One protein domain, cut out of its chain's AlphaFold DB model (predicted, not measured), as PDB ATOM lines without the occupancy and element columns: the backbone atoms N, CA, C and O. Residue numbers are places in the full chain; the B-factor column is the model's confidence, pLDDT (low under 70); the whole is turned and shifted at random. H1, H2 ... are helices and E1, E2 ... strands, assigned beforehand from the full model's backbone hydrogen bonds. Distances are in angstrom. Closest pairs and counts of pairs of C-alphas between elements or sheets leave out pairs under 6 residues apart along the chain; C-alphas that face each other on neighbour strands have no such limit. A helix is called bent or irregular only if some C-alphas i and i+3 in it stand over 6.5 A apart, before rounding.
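This is residues 5 to 144 of the 756 residues of an uncharacterized protein of Chryseobacterium phosphatilyticum (UniProt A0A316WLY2). A twisted sheet of four strands has two helices, H1 and H3, side by side over one face, and its other face bears no named helix. Beyond H3, away from the sheet, the long helices H4 and H5 fold back on each other as a helical hairpin, and residues 138 to 144 of H5 stick out. The printed part has 140 residues, with five named helices and four named strands in the order E1 E2 H1 H2 E3 E4 H3 H4 H5; the sheet runs E2 E1 E3 E4, antiparallel throughout, and the class is mixed, helices and strands. The whole is compact, with a radius of gyration of the C-alphas of 16.4 A and spans of 54 by 38 by 22 A.

The sheet holds E2, residues 17 to 25, 25.8 A long; E1, residues 5 to 12, 22.7 A, beginning at C-alpha 5 at (137.978, 130.416, 125.060); E3, residues 52 to 57; and E4, residues 63 to 68. H1 is residues 27 to 41, 20.9 A, and H2 residues 46 to 49. H3 is residues 70 to 83, 19.8 A, and is irregular: C-alphas 71 and 74 are 7.5 A apart. H4 is residues 90 to 105, 22.7 A. H5 is residues 116 to 144, 41.6 A, ending at C-alpha 144 at (140.995, 153.963, 102.777).

E1 and E2 form a hairpin, with N 8 and O 21 at 2.9 A. E1 and E3 are antiparallel, with N 9 and O 55 at 2.9 A. E3 and E4 form a hairpin, with N 56 and O 65 at 2.9 A. E2, H1 H2 and E3 make a split strand-helix-strand unit, two strands running the same way with E1 between them, its crossover right-handed. H1 and H3 are on the same face, making two layers, helices over a sheet. H3 is over E4, along the strands at 16 degrees on the local plane, at a height over the sheet of 8.9 A. H1 is only just over E2, on which 3 of its C-alphas fall. H1 and H3 touch, closest at the C-alphas of Ala 38 and Pro 70, 5.2 A, at a shallow tilt of 15 degrees, opposite ways. H2 is not on the sheet. H3 and H4 are close but not clearly touching, closest at the C-alphas of Gly 75 and Glu 96, 7.3 A. H4 and H5 touch, closest at the C-alphas of Trp 100 and His 123, 5.1 A, at a shallow tilt of 22 degrees, opposite ways. Every O i to N i+4 pair is within hydrogen-bond range in H1, H4 and H5, against 6 of 10 in H3; H2 is too short for such a pair.

The C-alphas farthest apart, those of Arg 15 and Glu 143, are 55.1 A apart. The printed part has no cut and no long link. Mean pLDDT of the printed part is 70.7; 69 residues are under 70, among them 5 to 20 and 40 to 88.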
ATOM      1  N   ASN A   5     138.612 131.590 124.466       62.00
ATOM      2  CA  ASN A   5     137.978 130.416 125.060       62.00
ATOM      3  C   ASN A   5     136.566 130.783 125.542       62.00
ATOM      4  O   ASN A   5     136.352 131.789 126.223       62.00
ATOM      5  N   LEU A   6     135.597 129.938 125.205       65.56
ATOM      6  CA  LEU A   6     134.199 130.061 125.596       65.56
ATOM      7  C   LEU A   6     133.738 128.766 126.258       65.56
ATOM      8  O   LEU A   6     134.073 127.666 125.820       65.56
ATOM      9  N   THR A   7     132.934 128.885 127.310       64.69
ATOM     10  CA  THR A   7     132.252 127.728 127.900       64.69
ATOM     11  C   THR A   7     130.803 127.734 127.441       64.69
ATOM     12  O   THR A   7     130.049 128.645 127.782       64.69
ATOM     13  N   ALA A   8     130.423 126.716 126.669       64.12
ATOM     14  CA  ALA A   8     129.046 126.434 126.305       64.12
ATOM     15  C   ALA A   8     128.444 125.476 127.341       64.12
ATOM     16  O   ALA A   8     128.853 124.319 127.465       64.12
ATOM     17  N   HIS A   9     127.473 125.965 128.104       62.91
ATOM     18  CA  HIS A   9     126.676 125.139 129.005       62.91
ATOM     19  C   HIS A   9     125.495 124.580 128.220       62.91
ATOM     20  O   HIS A   9     124.701 125.369 127.710       62.91
ATOM     21  N   VAL A  10     125.377 123.254 128.154       63.16
ATOM     22  CA  VAL A  10     124.235 122.548 127.559       63.16
ATOM     23  C   VAL A  10     123.482 121.839 128.677       63.16
ATOM     24  O   VAL A  10     124.035 120.968 129.352       63.16
ATOM     25  N   VAL A  11     122.226 122.223 128.890       57.44
ATOM     26  CA  VAL A  11     121.351 121.642 129.919       57.44
ATOM     27  C   VAL A  11     120.250 120.836 129.236       57.44
ATOM     28  O   VAL A  11     119.514 121.400 128.435       57.44
ATOM     29  N   ASP A  12     120.116 119.546 129.567       62.47
ATOM     30  CA  ASP A  12     118.927 118.746 129.229       62.47
ATOM     31  C   ASP A  12     117.891 118.882 130.352       62.47
ATOM     32  O   ASP A  12     118.075 118.359 131.461       62.47
ATOM     33  N   ALA A  13     116.782 119.555 130.042       51.84
ATOM     34  CA  ALA A  13     115.693 119.832 130.976       51.84
ATOM     35  C   ALA A  13     115.028 118.583 131.601       51.84
ATOM     36  O   ALA A  13     114.326 118.720 132.601       51.84
ATOM     37  N   ASN A  14     115.216 117.375 131.050       50.31
ATOM     38  CA  ASN A  14     114.628 116.142 131.599       50.31
ATOM     39  C   ASN A  14     115.607 115.317 132.449       50.31
ATOM     40  O   ASN A  14     115.164 114.467 133.220       50.31
ATOM     41  N   ARG A  15     116.926 115.503 132.284       52.69
ATOM     42  CA  ARG A  15     117.946 114.630 132.902       52.69
ATOM     43  C   ARG A  15     118.692 115.250 134.079       52.69
ATOM     44  O   ARG A  15     119.443 114.531 134.733       52.69
ATOM     45  N   ASN A  16     118.510 116.546 134.357       54.25
ATOM     46  CA  ASN A  16     119.314 117.298 135.338       54.25
ATOM     47  C   ASN A  16     120.835 117.127 135.121       54.25
ATOM     48  O   ASN A  16     121.622 117.163 136.065       54.25
ATOM     49  N   GLN A  17     121.247 116.925 133.867       52.69
ATOM     50  CA  GLN A  17     122.644 116.818 133.466       52.69
ATOM     51  C   GLN A  17     123.022 118.078 132.691       52.69
ATOM     52  O   GLN A  17     122.494 118.341 131.610       52.69
ATOM     53  N   SER A  18     123.931 118.862 133.269       54.78
ATOM     54  CA  SER A  18     124.600 119.974 132.602       54.78
ATOM     55  C   SER A  18     125.939 119.490 132.051       54.78
ATOM     56  O   SER A  18     126.859 119.201 132.818       54.78
ATOM     57  N   ASN A  19     126.063 119.428 130.730       65.75
ATOM     58  CA  ASN A  19     127.347 119.200 130.082       65.75
ATOM     59  C   ASN A  19     128.006 120.554 129.801       65.75
ATOM     60  O   ASN A  19     127.395 121.449 129.217       65.75
ATOM     61  N   HIS A  20     129.262 120.701 130.219       66.62
ATOM     62  CA  HIS A  20     130.078 121.871 129.912       66.62
ATOM     63  C   HIS A  20     131.001 121.528 128.749       66.62
ATOM     64  O   HIS A  20     131.917 120.720 128.910       66.62
ATOM     65  N   LEU A  21     130.788 122.153 127.593       72.44
ATOM     66  CA  LEU A  21     131.745 122.090 126.499       72.44
ATOM     67  C   LEU A  21     132.637 123.331 126.554       72.44
ATOM     68  O   LEU A  21     132.157 124.457 126.420       72.44
ATOM     69  N   LYS A  22     133.940 123.130 126.757       73.19
ATOM     70  CA  LYS A  22     134.932 124.184 126.535       73.19
ATOM     71  C   LYS A  22     135.268 124.219 125.049       73.19
ATOM     72  O   LYS A  22     135.748 123.229 124.509       73.19
ATOM     73  N   ILE A  23     134.992 125.357 124.431       73.12
ATOM     74  CA  ILE A  23     135.254 125.678 123.031       73.12
ATOM     75  C   ILE A  23     136.428 126.657 123.016       73.12
ATOM     76  O   ILE A  23     136.410 127.649 123.747       73.12
ATOM     77  N   SER A  24     137.456 126.391 122.214       67.25
ATOM     78  CA  SER A  24     138.632 127.260 122.124       67.25
ATOM     79  C   SER A  24     139.201 127.344 120.710       67.25
ATOM     80  O   SER A  24     139.089 126.404 119.918       67.25
ATOM     81  N   GLY A  25     139.802 128.493 120.391       77.44
ATOM     82  CA  GLY A  25     140.452 128.766 119.108       77.44
ATOM     83  C   GLY A  25     140.253 130.205 118.631       77.44
ATOM     84  O   GLY A  25     139.845 131.076 119.400       77.44
ATOM     85  N   SER A  26     140.521 130.453 117.347       76.12
ATOM     86  CA  SER A  26     140.136 131.708 116.690       76.12
ATOM     87  C   SER A  26     138.610 131.845 116.613       76.12
ATOM     88  O   SER A  26     137.886 130.856 116.772       76.12
ATOM     89  N   PHE A  27     138.103 133.051 116.345       70.50
ATOM     90  CA  PHE A  27     136.657 133.286 116.287       70.50
ATOM     91  C   PHE A  27     135.965 132.374 115.258       70.50
ATOM     92  O   PHE A  27     134.908 131.821 115.541       70.50
ATOM     93  N   GLU A  28     136.597 132.130 114.113       72.75
ATOM     94  CA  GLU A  28     136.099 131.260 113.041       72.75
ATOM     95  C   GLU A  28     136.022 129.790 113.489       72.75
ATOM     96  O   GLU A  28     135.051 129.095 113.194       72.75
ATOM     97  N   SER A  29     137.018 129.320 114.254       76.00
ATOM     98  CA  SER A  29     137.023 127.974 114.849       76.00
ATOM     99  C   SER A  29     135.879 127.797 115.850       76.00
ATOM    100  O   SER A  29     135.201 126.768 115.864       76.00
ATOM    101  N   ILE A  30     135.633 128.819 116.671       74.06
ATOM    102  CA  ILE A  30     134.532 128.848 117.635       74.06
ATOM    103  C   ILE A  30     133.177 128.897 116.925       74.06
ATOM    104  O   ILE A  30     132.269 128.146 117.280       74.06
ATOM    105  N   GLU A  31     133.038 129.756 115.917       75.12
ATOM    106  CA  GLU A  31     131.825 129.886 115.115       75.12
ATOM    107  C   GLU A  31     131.477 128.559 114.429       75.12
ATOM    108  O   GLU A  31     130.321 128.134 114.474       75.12
ATOM    109  N   GLN A  32     132.469 127.860 113.867       79.69
ATOM    110  CA  GLN A  32     132.261 126.537 113.281       79.69
ATOM    111  C   GLN A  32     131.852 125.500 114.338       79.69
ATOM    112  O   GLN A  32     130.865 124.800 114.136       79.69
ATOM    113  N   GLN A  33     132.519 125.450 115.497       76.94
ATOM    114  CA  GLN A  33     132.146 124.534 116.587       76.94
ATOM    115  C   GLN A  33     130.713 124.784 117.099       76.94
ATOM    116  O   GLN A  33     129.982 123.836 117.389       76.94
ATOM    117  N   LEU A  34     130.268 126.044 117.165       73.88
ATOM    118  CA  LEU A  34     128.887 126.400 117.517       73.88
ATOM    119  C   LEU A  34     127.880 126.014 116.417       73.88
ATOM    120  O   LEU A  34     126.795 125.523 116.733       73.88
ATOM    121  N   LYS A  35     128.236 126.171 115.134       74.94
ATOM    122  CA  LYS A  35     127.431 125.703 113.987       74.94
ATOM    123  C   LYS A  35     127.298 124.178 113.966       74.94
ATOM    124  O   LYS A  35     126.199 123.668 113.737       74.94
ATOM    125  N   ASP A  36     128.369 123.450 114.266       77.19
ATOM    126  CA  ASP A  36     128.371 121.986 114.339       77.19
ATOM    127  C   ASP A  36     127.479 121.488 115.490       77.19
ATOM    128  O   ASP A  36     126.663 120.585 115.297       77.19
ATOM    129  N   LEU A  37     127.537 122.135 116.663       69.56
ATOM    130  CA  LEU A  37     126.642 121.852 117.795       69.56
ATOM    131  C   LEU A  37     125.170 122.137 117.478       69.56
ATOM    132  O   LEU A  37     124.304 121.325 117.810       69.56
ATOM    133  N   ALA A  38     124.872 123.260 116.819       66.62
ATOM    134  CA  ALA A  38     123.515 123.587 116.383       66.62
ATOM    135  C   ALA A  38     122.993 122.581 115.338       66.62
ATOM    136  O   ALA A  38     121.820 122.202 115.366       66.62
ATOM    137  N   THR A  39     123.869 122.094 114.455       70.88
ATOM    138  CA  THR A  39     123.561 121.047 113.465       70.88
ATOM    139  C   THR A  39     123.283 119.703 114.144       70.88
ATOM    140  O   THR A  39     122.308 119.033 113.810       70.88
ATOM    141  N   LEU A  40     124.072 119.335 115.159       65.25
ATOM    142  CA  LEU A  40     123.842 118.130 115.959       65.25
ATOM    143  C   LEU A  40     122.479 118.197 116.677       65.25
ATOM    144  O   LEU A  40     121.655 117.295 116.534       65.25
ATOM    145  N   ALA A  41     122.204 119.309 117.369       62.00
ATOM    146  CA  ALA A  41     120.959 119.546 118.106       62.00
ATOM    147  C   ALA A  41     119.709 119.629 117.208       62.00
ATOM    148  O   ALA A  41     118.604 119.298 117.631       62.00
ATOM    149  N   SER A  42     119.851 120.061 115.951       56.25
ATOM    150  CA  SER A  42     118.720 120.163 115.018       56.25
ATOM    151  C   SER A  42     118.312 118.827 114.377       56.25
ATOM    152  O   SER A  42     117.264 118.784 113.722       56.25
ATOM    153  N   SER A  43     119.058 117.743 114.634       62.03
ATOM    154  CA  SER A  43     118.699 116.368 114.251       62.03
ATOM    155  C   SER A  43     117.692 115.679 115.193       62.03
ATOM    156  O   SER A  43     117.098 114.672 114.807       62.03
ATOM    157  N   GLU A  44     117.455 116.229 116.391       59.81
ATOM    158  CA  GLU A  44     116.478 115.717 117.368       59.81
ATOM    159  C   GLU A  44     115.037 116.194 117.080       59.81
ATOM    160  O   GLU A  44     114.795 117.009 116.184       59.81
ATOM    161  N   SER A  45     114.041 115.684 117.817       65.69
ATOM    162  CA  SER A  45     112.633 116.060 117.602       65.69
ATOM    163  C   SER A  45     112.323 117.491 118.073       65.69
ATOM    164  O   SER A  45     113.001 118.044 118.935       65.69
ATOM    165  N   ILE A  46     111.272 118.127 117.538       54.28
ATOM    166  CA  ILE A  46     110.921 119.529 117.867       54.28
ATOM    167  C   ILE A  46     110.636 119.735 119.373       54.28
ATOM    168  O   ILE A  46     110.949 120.795 119.917       54.28
ATOM    169  N   GLU A  47     110.109 118.723 120.074       54.94
ATOM    170  CA  GLU A  47     109.918 118.768 121.535       54.94
ATOM    171  C   GLU A  47     111.227 118.635 122.333       54.94
ATOM    172  O   GLU A  47     111.280 119.075 123.483       54.94
ATOM    173  N   GLU A  48     112.285 118.074 121.747       56.53
ATOM    174  CA  GLU A  48     113.630 117.996 122.335       56.53
ATOM    175  C   GLU A  48     114.445 119.264 122.021       56.53
ATOM    176  O   GLU A  48     115.073 119.825 122.920       56.53
ATOM    177  N   LYS A  49     114.311 119.832 120.810       55.38
ATOM    178  CA  LYS A  49     114.940 121.112 120.410       55.38
ATOM    179  C   LYS A  49     114.632 122.272 121.365       55.38
ATOM    180  O   LYS A  49     115.483 123.132 121.575       55.38
ATOM    181  N   ARG A  50     113.432 122.299 121.962       51.75
ATOM    182  CA  ARG A  50     113.007 123.312 122.954       51.75
ATOM    183  C   ARG A  50     113.565 123.087 124.368       51.75
ATOM    184  O   ARG A  50     113.214 123.840 125.269       51.75
ATOM    185  N   LYS A  51     114.385 122.057 124.587       57.25
ATOM    186  CA  LYS A  51     114.940 121.697 125.905       57.25
ATOM    187  C   LYS A  51     116.448 121.891 126.009       57.25
ATOM    188  O   LYS A  51     116.967 121.826 127.118       57.25
ATOM    189  N   LEU A  52     117.126 122.137 124.887       54.75
ATOM    190  CA  LEU A  52     118.546 122.466 124.827       54.75
ATOM    191  C   LEU A  52     118.718 123.984 124.911       54.75
ATOM    192  O   LEU A  52     118.398 124.708 123.970       54.75
ATOM    193  N   HIS A  53     119.248 124.453 126.037       61.28
ATOM    194  CA  HIS A  53     119.656 125.845 126.213       61.28
ATOM    195  C   HIS A  53     121.172 125.954 126.143       61.28
ATOM    196  O   HIS A  53     121.867 125.228 126.856       61.28
ATOM    197  N   PHE A  54     121.667 126.906 125.354       61.91
ATOM    198  CA  PHE A  54     123.064 127.316 125.378       61.91
ATOM    199  C   PHE A  54     123.224 128.559 126.252       61.91
ATOM    200  O   PHE A  54     122.579 129.585 126.030       61.91
ATOM    201  N   THR A  55     124.124 128.484 127.230       63.91
ATOM    202  CA  THR A  55     124.730 129.679 127.831       63.91
ATOM    203  C   THR A  55     126.183 129.752 127.395       63.91
ATOM    204  O   THR A  55     126.930 128.797 127.600       63.91
ATOM    205  N   ILE A  56     126.557 130.883 126.797       64.50
ATOM    206  CA  ILE A  56     127.910 131.195 126.340       64.50
ATOM    207  C   ILE A  56     128.526 132.157 127.356       64.50
ATOM    208  O   ILE A  56     128.010 133.258 127.565       64.50
ATOM    209  N   ALA A  57     129.627 131.746 127.980       61.56
ATOM    210  CA  ALA A  57     130.397 132.564 128.913       61.56
ATOM    211  C   ALA A  57     131.872 132.651 128.494       61.56
ATOM    212  O   ALA A  57     132.411 131.694 127.936       61.56
ATOM    213  N   ASN A  58     132.517 133.785 128.784       67.06
ATOM    214  CA  ASN A  58     133.957 133.963 128.567       67.06
ATOM    215  C   ASN A  58     134.806 133.182 129.593       67.06
ATOM    216  O   ASN A  58     134.282 132.547 130.507       67.06
ATOM    217  N   GLU A  59     136.132 133.265 129.471       57.88
ATOM    218  CA  GLU A  59     137.097 132.651 130.402       57.88
ATOM    219  C   GLU A  59     136.895 133.016 131.875       57.88
ATOM    220  O   GLU A  59     137.145 132.190 132.750       57.88
ATOM    221  N   ALA A  60     136.405 134.226 132.151       57.06
ATOM    222  CA  ALA A  60     136.098 134.698 133.498       57.06
ATOM    223  C   ALA A  60     134.719 134.223 134.007       57.06
ATOM    224  O   ALA A  60     134.250 134.688 135.041       57.06
ATOM    225  N   GLY A  61     134.028 133.344 133.272       56.88
ATOM    226  CA  GLY A  61     132.686 132.866 133.612       56.88
ATOM    227  C   GLY A  61     131.582 133.915 133.439       56.88
ATOM    228  O   GLY A  61     130.428 133.644 133.771       56.88
ATOM    229  N   LYS A  62     131.891 135.101 132.894       62.69
ATOM    230  CA  LYS A  62     130.889 136.133 132.619       62.69
ATOM    231  C   LYS A  62     130.008 135.661 131.468       62.69
ATOM    232  O   LYS A  62     130.486 135.492 130.345       62.69
ATOM    233  N   GLN A  63     128.723 135.476 131.757       66.88
ATOM    234  CA  GLN A  63     127.698 135.181 130.761       66.88
ATOM    235  C   GLN A  63     127.662 136.304 129.715       66.88
ATOM    236  O   GLN A  63     127.439 137.468 130.046       66.88
ATOM    237  N   LEU A  64     127.917 135.937 128.461       58.84
ATOM    238  CA  LEU A  64     127.858 136.828 127.303       58.84
ATOM    239  C   LEU A  64     126.484 136.743 126.649       58.84
ATOM    240  O   LEU A  64     125.885 137.765 126.335       58.84
ATOM    241  N   ILE A  65     125.981 135.514 126.492       64.88
ATOM    242  CA  ILE A  65     124.651 135.231 125.958       64.88
ATOM    243  C   ILE A  65     124.030 134.092 126.771       64.88
ATOM    244  O   ILE A  65     124.686 133.083 127.047       64.88
ATOM    245  N   GLY A  66     122.780 134.269 127.197       54.78
ATOM    246  CA  GLY A  66     122.072 133.334 128.070       54.78
ATOM    247  C   GLY A  66     120.848 132.708 127.413       54.78
ATOM    248  O   GLY A  66     120.086 133.393 126.742       54.78
ATOM    249  N   ASN A  67     120.639 131.418 127.683       58.19
ATOM    250  CA  ASN A  67     119.440 130.645 127.332       58.19
ATOM    251  C   ASN A  67     119.050 130.651 125.841       58.19
ATOM    252  O   ASN A  67     117.866 130.582 125.517       58.19
ATOM    253  N   VAL A  68     120.039 130.671 124.947       57.31
ATOM    254  CA  VAL A  68     119.835 130.655 123.490       57.31
ATOM    255  C   VAL A  68     119.327 129.287 123.035       57.31
ATOM    256  O   VAL A  68     119.897 128.261 123.418       57.31
ATOM    257  N   TYR A  69     118.299 129.264 122.184       59.66
ATOM    258  CA  TYR A  69     117.856 128.044 121.503       59.66
ATOM    259  C   TYR A  69     118.713 127.740 120.260       59.66
ATOM    260  O   TYR A  69     119.164 128.675 119.594       59.66
ATOM    261  N   PRO A  70     118.868 126.459 119.851       56.38
ATOM    262  CA  PRO A  70     119.607 126.069 118.642       56.38
ATOM    263  C   PRO A  70     119.247 126.871 117.377       56.38
ATOM    264  O   PRO A  70     120.107 127.128 116.541       56.38
ATOM    265  N   ILE A  71     117.980 127.281 117.241       53.66
ATOM    266  CA  ILE A  71     117.449 128.002 116.073       53.66
ATOM    267  C   ILE A  71     117.784 129.508 116.064       53.66
ATOM    268  O   ILE A  71     117.734 130.147 115.016       53.66
ATOM    269  N   GLU A  72     118.159 130.072 117.214       57.28
ATOM    270  CA  GLU A  72     118.486 131.495 117.387       57.28
ATOM    271  C   GLU A  72     120.002 131.761 117.367       57.28
ATOM    272  O   GLU A  72     120.439 132.913 117.441       57.28
ATOM    273  N   LEU A  73     120.825 130.713 117.272       60.31
ATOM    274  CA  LEU A  73     122.281 130.797 117.422       60.31
ATOM    275  C   LEU A  73     122.966 131.658 116.348       60.31
ATOM    276  O   LEU A  73     123.933 132.340 116.673       60.31
ATOM    277  N   SER A  74     122.455 131.701 115.109       58.94
ATOM    278  CA  SER A  74     123.007 132.573 114.054       58.94
ATOM    279  C   SER A  74     122.824 134.059 114.376       58.94
ATOM    280  O   SER A  74     123.756 134.847 114.237       58.94
ATOM    281  N   GLY A  75     121.649 134.431 114.890       58.66
ATOM    282  CA  GLY A  75     121.360 135.797 115.319       58.66
ATOM    283  C   GLY A  75     122.190 136.231 116.528       58.66
ATOM    284  O   GLY A  75     122.639 137.370 116.583       58.66
ATOM    285  N   ASN A  76     122.444 135.308 117.459       65.12
ATOM    286  CA  ASN A  76     123.257 135.553 118.652       65.12
ATOM    287  C   ASN A  76     124.775 135.550 118.361       65.12
ATOM    288  O   ASN A  76     125.531 136.221 119.056       65.12
ATOM    289  N   LEU A  77     125.239 134.848 117.320       64.38
ATOM    290  CA  LEU A  77     126.631 134.916 116.847       64.38
ATOM    291  C   LEU A  77     127.011 136.325 116.366       64.38
ATOM    292  O   LEU A  77     128.132 136.766 116.608       64.38
ATOM    293  N   ILE A  78     126.072 137.051 115.755       62.78
ATOM    294  CA  ILE A  78     126.236 138.457 115.352       62.78
ATOM    295  C   ILE A  78     126.409 139.361 116.584       62.78
ATOM    296  O   ILE A  78     127.334 140.175 116.630       62.78
ATOM    297  N   ASP A  79     125.588 139.177 117.623       61.69
ATOM    298  CA  ASP A  79     125.747 139.895 118.896       61.69
ATOM    299  C   ASP A  79     127.073 139.539 119.599       61.69
ATOM    300  O   ASP A  79     127.706 140.405 120.210       61.69
ATOM    301  N   LEU A  80     127.552 138.295 119.456       63.50
ATOM    302  CA  LEU A  80     128.862 137.865 119.952       63.50
ATOM    303  C   LEU A  80     130.018 138.540 119.190       63.50
ATOM    304  O   LEU A  80     130.926 139.069 119.833       63.50
ATOM    305  N   LYS A  81     129.971 138.581 117.846       64.38
ATOM    306  CA  LYS A  81     130.939 139.322 117.008       64.38
ATOM    307  C   LYS A  81     131.007 140.783 117.456       64.38
ATOM    308  O   LYS A  81     132.092 141.288 117.747       64.38
ATOM    309  N   ARG A  82     129.847 141.423 117.655       60.34
ATOM    310  CA  ARG A  82     129.739 142.801 118.161       60.34
ATOM    311  C   ARG A  82     130.360 142.980 119.549       60.34
ATOM    312  O   ARG A  82     131.070 143.960 119.764       60.34
ATOM    313  N   HIS A  83     130.117 142.057 120.482       56.62
ATOM    314  CA  HIS A  83     130.680 142.118 121.837       56.62
ATOM    315  C   HIS A  83     132.215 142.103 121.830       56.62
ATOM    316  O   HIS A  83     132.846 142.833 122.593       56.62
ATOM    317  N   TYR A  84     132.804 141.302 120.941       55.78
ATOM    318  CA  TYR A  84     134.251 141.170 120.777       55.78
ATOM    319  C   TYR A  84     134.867 142.146 119.762       55.78
ATOM    320  O   TYR A  84     136.060 142.050 119.489       55.78
ATOM    321  N   LYS A  85     134.084 143.091 119.216       57.94
ATOM    322  CA  LYS A  85     134.495 144.004 118.130       57.94
ATOM    323  C   LYS A  85     135.079 143.285 116.902       57.94
ATOM    324  O   LYS A  85     135.908 143.842 116.190       57.94
ATOM    325  N   VAL A  86     134.652 142.050 116.650       58.97
ATOM    326  CA  VAL A  86     134.975 141.337 115.411       58.97
ATOM    327  C   VAL A  86     134.148 141.972 114.290       58.97
ATOM    328  O   VAL A  86     132.935 142.114 114.480       58.97
ATOM    329  N   PRO A  87     134.750 142.350 113.146       52.59
ATOM    330  CA  PRO A  87     134.007 142.868 112.004       52.59
ATOM    331  C   PRO A  87     132.872 141.918 111.614       52.59
ATOM    332  O   PRO A  87     133.083 140.722 111.404       52.59
ATOM    333  N   ILE A  88     131.652 142.448 111.549       65.94
ATOM    334  CA  ILE A  88     130.490 141.702 111.070       65.94
ATOM    335  C   ILE A  88     130.350 142.032 109.593       65.94
ATOM    336  O   ILE A  88     130.042 143.174 109.258       65.94
ATOM    337  N   GLY A  89     130.556 141.043 108.722       71.62
ATOM    338  CA  GLY A  89     130.330 141.221 107.292       71.62
ATOM    339  C   GLY A  89     128.890 141.664 107.037       71.62
ATOM    340  O   GLY A  89     127.942 141.035 107.519       71.62
ATOM    341  N   THR A  90     128.712 142.744 106.282       77.31
ATOM    342  CA  THR A  90     127.391 143.299 105.958       77.31
ATOM    343  C   THR A  90     126.501 142.293 105.232       77.31
ATOM    344  O   THR A  90     125.298 142.254 105.495       77.31
ATOM    345  N   ASP A  91     127.087 141.392 104.441       76.94
ATOM    346  CA  ASP A  91     126.413 140.240 103.833       76.94
ATOM    347  C   ASP A  91     125.702 139.325 104.851       76.94
ATOM    348  O   ASP A  91     124.587 138.864 104.595       76.94
ATOM    349  N   GLU A  92     126.296 139.070 106.025       78.62
ATOM    350  CA  GLU A  92     125.692 138.219 107.066       78.62
ATOM    351  C   GLU A  92     124.463 138.899 107.687       78.62
ATOM    352  O   GLU A  92     123.407 138.283 107.863       78.62
ATOM    353  N   LEU A  93     124.586 140.200 107.969       80.06
ATOM    354  CA  LEU A  93     123.501 141.037 108.486       80.06
ATOM    355  C   LEU A  93     122.365 141.185 107.467       80.06
ATOM    356  O   LEU A  93     121.192 141.121 107.841       80.06
ATOM    357  N   TRP A  94     122.697 141.325 106.183       85.06
ATOM    358  CA  TRP A  94     121.730 141.368 105.089       85.06
ATOM    359  C   TRP A  94     121.009 140.029 104.907       85.06
ATOM    360  O   TRP A  94     119.793 139.996 104.715       85.06
ATOM    361  N   ALA A  95     121.722 138.907 105.033       84.12
ATOM    362  CA  ALA A  95     121.131 137.574 104.953       84.12
ATOM    363  C   ALA A  95     120.127 137.311 106.091       84.12
ATOM    364  O   ALA A  95     119.022 136.826 105.824       84.12
ATOM    365  N   GLU A  96     120.453 137.668 107.341       84.19
ATOM    366  CA  GLU A  96     119.498 137.592 108.460       84.19
ATOM    367  C   GLU A  96     118.342 138.595 108.291       84.19
ATOM    368  O   GLU A  96     117.182 138.217 108.468       84.19
ATOM    369  N   GLN A  97     118.596 139.831 107.842       90.38
ATOM    370  CA  GLN A  97     117.535 140.794 107.506       90.38
ATOM    371  C   GLN A  97     116.543 140.197 106.491       90.38
ATOM    372  O   GLN A  97     115.333 140.192 106.737       90.38
ATOM    373  N   LYS A  98     117.037 139.599 105.396       88.12
ATOM    374  CA  LYS A  98     116.195 138.976 104.363       88.12
ATOM    375  C   LYS A  98     115.487 137.709 104.832       88.12
ATOM    376  O   LYS A  98     114.425 137.376 104.305       88.12
ATOM    377  N   LYS A  99     116.036 137.004 105.818       89.75
ATOM    378  CA  LYS A  99     115.404 135.846 106.462       89.75
ATOM    379  C   LYS A  99     114.188 136.273 107.293       89.75
ATOM    380  O   LYS A  99     113.110 135.721 107.086       89.75
ATOM    381  N   TRP A 100     114.303 137.312 108.123       87.12
ATOM    382  CA  TRP A 100     113.162 137.848 108.885       87.12
ATOM    383  C   TRP A 100     112.122 138.562 107.999       87.12
ATOM    384  O   TRP A 100     110.925 138.457 108.257       87.12
ATOM    385  N   GLU A 101     112.542 139.185 106.891       88.19
ATOM    386  CA  GLU A 101     111.632 139.722 105.863       88.19
ATOM    387  C   GLU A 101     110.758 138.619 105.235       88.19
ATOM    388  O   GLU A 101     109.554 138.792 105.031       88.19
ATOM    389  N   ARG A 102     111.346 137.441 104.974       91.38
ATOM    390  CA  ARG A 102     110.604 136.271 104.485       91.38
ATOM    391  C   ARG A 102     109.625 135.749 105.535       91.38
ATOM    392  O   ARG A 102     108.481 135.495 105.162       91.38
ATOM    393  N   GLU A 103     110.012 135.664 106.809       88.50
ATOM    394  CA  GLU A 103     109.111 135.250 107.904       88.50
ATOM    395  C   GLU A 103     107.880 136.158 108.046       88.50
ATOM    396  O   GLU A 103     106.775 135.649 108.249       88.50
ATOM    397  N   LEU A 104     108.032 137.479 107.867       85.00
ATOM    398  CA  LEU A 104     106.896 138.414 107.827       85.00
ATOM    399  C   LEU A 104     105.908 138.076 106.699       85.00
ATOM    400  O   LEU A 104     104.696 138.154 106.896       85.00
ATOM    401  N   SER A 105     106.410 137.682 105.524       84.94
ATOM    402  CA  SER A 105     105.570 137.303 104.377       84.94
ATOM    403  C   SER A 105     104.971 135.893 104.480       84.94
ATOM    404  O   SER A 105     103.872 135.642 103.980       84.94
ATOM    405  N   LYS A 106     105.692 134.960 105.111       92.75
ATOM    406  CA  LYS A 106     105.327 133.549 105.245       92.75
ATOM    407  C   LYS A 106     106.067 132.939 106.435       92.75
ATOM    408  O   LYS A 106     107.241 132.600 106.328       92.75
ATOM    409  N   ARG A 107     105.334 132.725 107.528       86.50
ATOM    410  CA  ARG A 107     105.839 132.059 108.736       86.50
ATOM    411  C   ARG A 107     106.360 130.648 108.445       86.50
ATOM    412  O   ARG A 107     105.706 129.875 107.738       86.50
ATOM    413  N   THR A 108     107.487 130.310 109.055       89.75
ATOM    414  CA  THR A 108     108.027 128.952 109.188       89.75
ATOM    415  C   THR A 108     108.284 128.627 110.666       89.75
ATOM    416  O   THR A 108     107.987 129.437 111.544       89.75
ATOM    417  N   GLU A 109     108.871 127.461 110.950       79.44
ATOM    418  CA  GLU A 109     109.310 127.056 112.297       79.44
ATOM    419  C   GLU A 109     110.248 128.085 112.970       79.44
ATOM    420  O   GLU A 109     110.383 128.087 114.191       79.44
ATOM    421  N   LEU A 110     110.876 128.989 112.202       73.75
ATOM    422  CA  LEU A 110     111.736 130.053 112.729       73.75
ATOM    423  C   LEU A 110     110.973 131.128 113.529       73.75
ATOM    424  O   LEU A 110     111.562 131.786 114.384       73.75
ATOM    425  N   SER A 111     109.678 131.326 113.255       86.56
ATOM    426  CA  SER A 111     108.832 132.315 113.941       86.56
ATOM    427  C   SER A 111     107.765 131.697 114.853       86.56
ATOM    428  O   SER A 111     106.834 132.383 115.302       86.56
ATOM    429  N   ASP A 112     107.906 130.408 115.174       86.50
ATOM    430  CA  ASP A 112     107.040 129.697 116.109       86.50
ATOM    431  C   ASP A 112     107.064 130.344 117.502       86.50
ATOM    432  O   ASP A 112     108.107 130.513 118.129       86.50
ATOM    433  N   GLY A 113     105.883 130.701 118.010       83.88
ATOM    434  CA  GLY A 113     105.729 131.381 119.301       83.88
ATOM    435  C   GLY A 113     105.945 132.901 119.269       83.88
ATOM    436  O   GLY A 113     105.553 133.572 120.223       83.88
ATOM    437  N   LEU A 114     106.472 133.473 118.179       82.81
ATOM    438  CA  LEU A 114     106.589 134.926 118.018       82.81
ATOM    439  C   LEU A 114     105.286 135.537 117.485       82.81
ATOM    440  O   LEU A 114     104.656 135.018 116.559       82.81
ATOM    441  N   THR A 115     104.884 136.685 118.032       90.81
ATOM    442  CA  THR A 115     103.797 137.514 117.477       90.81
ATOM    443  C   THR A 115     104.250 138.173 116.169       90.81
ATOM    444  O   THR A 115     105.445 138.249 115.903       90.81
ATOM    445  N   ASN A 116     103.326 138.680 115.340       86.00
ATOM    446  CA  ASN A 116     103.729 139.434 114.138       86.00
ATOM    447  C   ASN A 116     104.619 140.636 114.504       86.00
ATOM    448  O   ASN A 116     105.596 140.892 113.815       86.00
ATOM    449  N   THR A 117     104.331 141.299 115.630       88.69
ATOM    450  CA  THR A 117     105.166 142.364 116.203       88.69
ATOM    451  C   THR A 117     106.570 141.872 116.556       88.69
ATOM    452  O   THR A 117     107.530 142.539 116.209       88.69
ATOM    453  N   GLY A 118     106.723 140.687 117.157       83.62
ATOM    454  CA  GLY A 118     108.048 140.135 117.472       83.62
ATOM    455  C   GLY A 118     108.885 139.784 116.233       83.62
ATOM    456  O   GLY A 118     110.107 139.913 116.261       83.62
ATOM    457  N   ILE A 119     108.247 139.380 115.127       87.50
ATOM    458  CA  ILE A 119     108.932 139.170 113.836       87.50
ATOM    459  C   ILE A 119     109.347 140.523 113.230       87.50
ATOM    460  O   ILE A 119     110.474 140.664 112.760       87.50
ATOM    461  N   ASP A 120     108.465 141.526 113.286       85.31
ATOM    462  CA  ASP A 120     108.716 142.893 112.803       85.31
ATOM    463  C   ASP A 120     109.845 143.581 113.594       85.31
ATOM    464  O   ASP A 120     110.755 144.168 113.017       85.31
ATOM    465  N   GLU A 121     109.877 143.406 114.917       84.56
ATOM    466  CA  GLU A 121     110.962 143.866 115.791       84.56
ATOM    467  C   GLU A 121     112.307 143.205 115.446       84.56
ATOM    468  O   GLU A 121     113.331 143.894 115.409       84.56
ATOM    469  N   LYS A 122     112.327 141.899 115.139       85.69
ATOM    470  CA  LYS A 122     113.538 141.194 114.676       85.69
ATOM    471  C   LYS A 122     113.998 141.697 113.304       85.69
ATOM    472  O   LYS A 122     115.183 141.979 113.133       85.69
ATOM    473  N   HIS A 123     113.081 141.872 112.351       87.69
ATOM    474  CA  HIS A 123     113.377 142.437 111.028       87.69
ATOM    475  C   HIS A 123     113.950 143.856 111.129       87.69
ATOM    476  O   HIS A 123     115.026 144.130 110.595       87.69
ATOM    477  N   ALA A 124     113.292 144.729 111.896       83.06
ATOM    478  CA  ALA A 124     113.732 146.096 112.145       83.06
ATOM    479  C   ALA A 124     115.069 146.163 112.901       83.06
ATOM    480  O   ALA A 124     115.861 147.071 112.647       83.06
ATOM    481  N   HIS A 125     115.344 145.218 113.808       86.50
ATOM    482  CA  HIS A 125     116.636 145.106 114.482       86.50
ATOM    483  C   HIS A 125     117.760 144.802 113.481       86.50
ATOM    484  O   HIS A 125     118.689 145.602 113.367       86.50
ATOM    485  N   TYR A 126     117.664 143.707 112.715       81.75
ATOM    486  CA  TYR A 126     118.718 143.345 111.758       81.75
ATOM    487  C   TYR A 126     118.876 144.380 110.643       81.75
ATOM    488  O   TYR A 126     120.003 144.653 110.247       81.75
ATOM    489  N   TYR A 127     117.795 145.037 110.207       83.62
ATOM    490  CA  TYR A 127     117.884 146.147 109.255       83.62
ATOM    491  C   TYR A 127     118.678 147.345 109.802       83.62
ATOM    492  O   TYR A 127     119.536 147.879 109.104       83.62
ATOM    493  N   ARG A 128     118.448 147.760 111.059       81.50
ATOM    494  CA  ARG A 128     119.222 148.853 111.684       81.50
ATOM    495  C   ARG A 128     120.682 148.468 111.905       81.50
ATOM    496  O   ARG A 128     121.558 149.296 111.683       81.50
ATOM    497  N   THR A 129     120.941 147.233 112.338       76.44
ATOM    498  CA  THR A 129     122.308 146.735 112.553       76.44
ATOM    499  C   THR A 129     123.064 146.609 111.226       76.44
ATOM    500  O   THR A 129     124.202 147.058 111.158       76.44
ATOM    501  N   TYR A 130     122.418 146.106 110.164       85.25
ATOM    502  CA  TYR A 130     122.939 146.133 108.792       85.25
ATOM    503  C   TYR A 130     123.284 147.558 108.360       85.25
ATOM    504  O   TYR A 130     124.415 147.810 107.972       85.25
ATOM    505  N   PHE A 131     122.337 148.497 108.463       77.44
ATOM    506  CA  PHE A 131     122.540 149.864 107.985       77.44
ATOM    507  C   PHE A 131     123.690 150.567 108.719       77.44
ATOM    508  O   PHE A 131     124.508 151.216 108.083       77.44
ATOM    509  N   ALA A 132     123.796 150.392 110.042       72.44
ATOM    510  CA  ALA A 132     124.897 150.950 110.822       72.44
ATOM    511  C   ALA A 132     126.254 150.311 110.473       72.44
ATOM    512  O   ALA A 132     127.235 151.030 110.324       72.44
ATOM    513  N   ALA A 133     126.317 148.983 110.316       70.94
ATOM    514  CA  ALA A 133     127.546 148.296 109.914       70.94
ATOM    515  C   ALA A 133     127.970 148.670 108.485       70.94
ATOM    516  O   ALA A 133     129.145 148.890 108.239       70.94
ATOM    517  N   HIS A 134     127.011 148.803 107.568       75.19
ATOM    518  CA  HIS A 134     127.252 149.203 106.185       75.19
ATOM    519  C   HIS A 134     127.655 150.670 106.057       75.19
ATOM    520  O   HIS A 134     128.498 150.989 105.230       75.19
ATOM    521  N   GLN A 135     127.115 151.555 106.895       72.00
ATOM    522  CA  GLN A 135     127.594 152.931 106.968       72.00
ATOM    523  C   GLN A 135     129.045 152.990 107.469       72.00
ATOM    524  O   GLN A 135     129.841 153.689 106.858       72.00
ATOM    525  N   ILE A 136     129.408 152.219 108.502       68.19
ATOM    526  CA  ILE A 136     130.800 152.133 108.979       68.19
ATOM    527  C   ILE A 136     131.714 151.542 107.897       68.19
ATOM    528  O   ILE A 136     132.753 152.117 107.615       68.19
ATOM    529  N   GLU A 137     131.307 150.455 107.232       74.69
ATOM    530  CA  GLU A 137     132.075 149.864 106.125       74.69
ATOM    531  C   GLU A 137     132.266 150.863 104.971       74.69
ATOM    532  O   GLU A 137     133.340 150.915 104.384       74.69
ATOM    533  N   LEU A 138     131.255 151.680 104.650       73.44
ATOM    534  CA  LEU A 138     131.372 152.754 103.658       73.44
ATOM    535  C   LEU A 138     132.297 153.886 104.130       73.44
ATOM    536  O   LEU A 138     133.077 154.382 103.327       73.44
ATOM    537  N   GLU A 139     132.231 154.287 105.400       74.44
ATOM    538  CA  GLU A 139     133.098 155.320 105.983       74.44
ATOM    539  C   GLU A 139     134.570 154.861 106.008       74.44
ATOM    540  O   GLU A 139     135.423 155.554 105.458       74.44
ATOM    541  N   GLU A 140     134.860 153.658 106.517       74.06
ATOM    542  CA  GLU A 140     136.204 153.049 106.530       74.06
ATOM    543  C   GLU A 140     136.751 152.830 105.106       74.06
ATOM    544  O   GLU A 140     137.927 153.076 104.826       74.06
ATOM    545  N   LYS A 141     135.897 152.400 104.169       80.94
ATOM    546  CA  LYS A 141     136.264 152.211 102.759       80.94
ATOM    547  C   LYS A 141     136.541 153.535 102.050       80.94
ATOM    548  O   LYS A 141     137.457 153.585 101.234       80.94
ATOM    549  N   ASN A 142     135.786 154.588 102.358       82.19
ATOM    550  CA  ASN A 142     136.043 155.928 101.839       82.19
ATOM    551  C   ASN A 142     137.353 156.492 102.406       82.19
ATOM    552  O   ASN A 142     138.160 156.975 101.627       82.19
ATOM    553  N   GLU A 143     137.627 156.355 103.708       83.50
ATOM    554  CA  GLU A 143     138.893 156.790 104.330       83.50
ATOM    555  C   GLU A 143     140.114 156.055 103.737       83.50
ATOM    556  O   GLU A 143     141.140 156.664 103.417       83.50
ATOM    557  N   PHE A 144     139.988 154.746 103.499       86.38
ATOM    558  CA  PHE A 144     140.995 153.963 102.777       86.38
ATOM    559  C   PHE A 144     141.172 154.449 101.328       86.38
ATOM    560  O   PHE A 144     142.301 154.622 100.866       86.38
TER     561      PHE A 144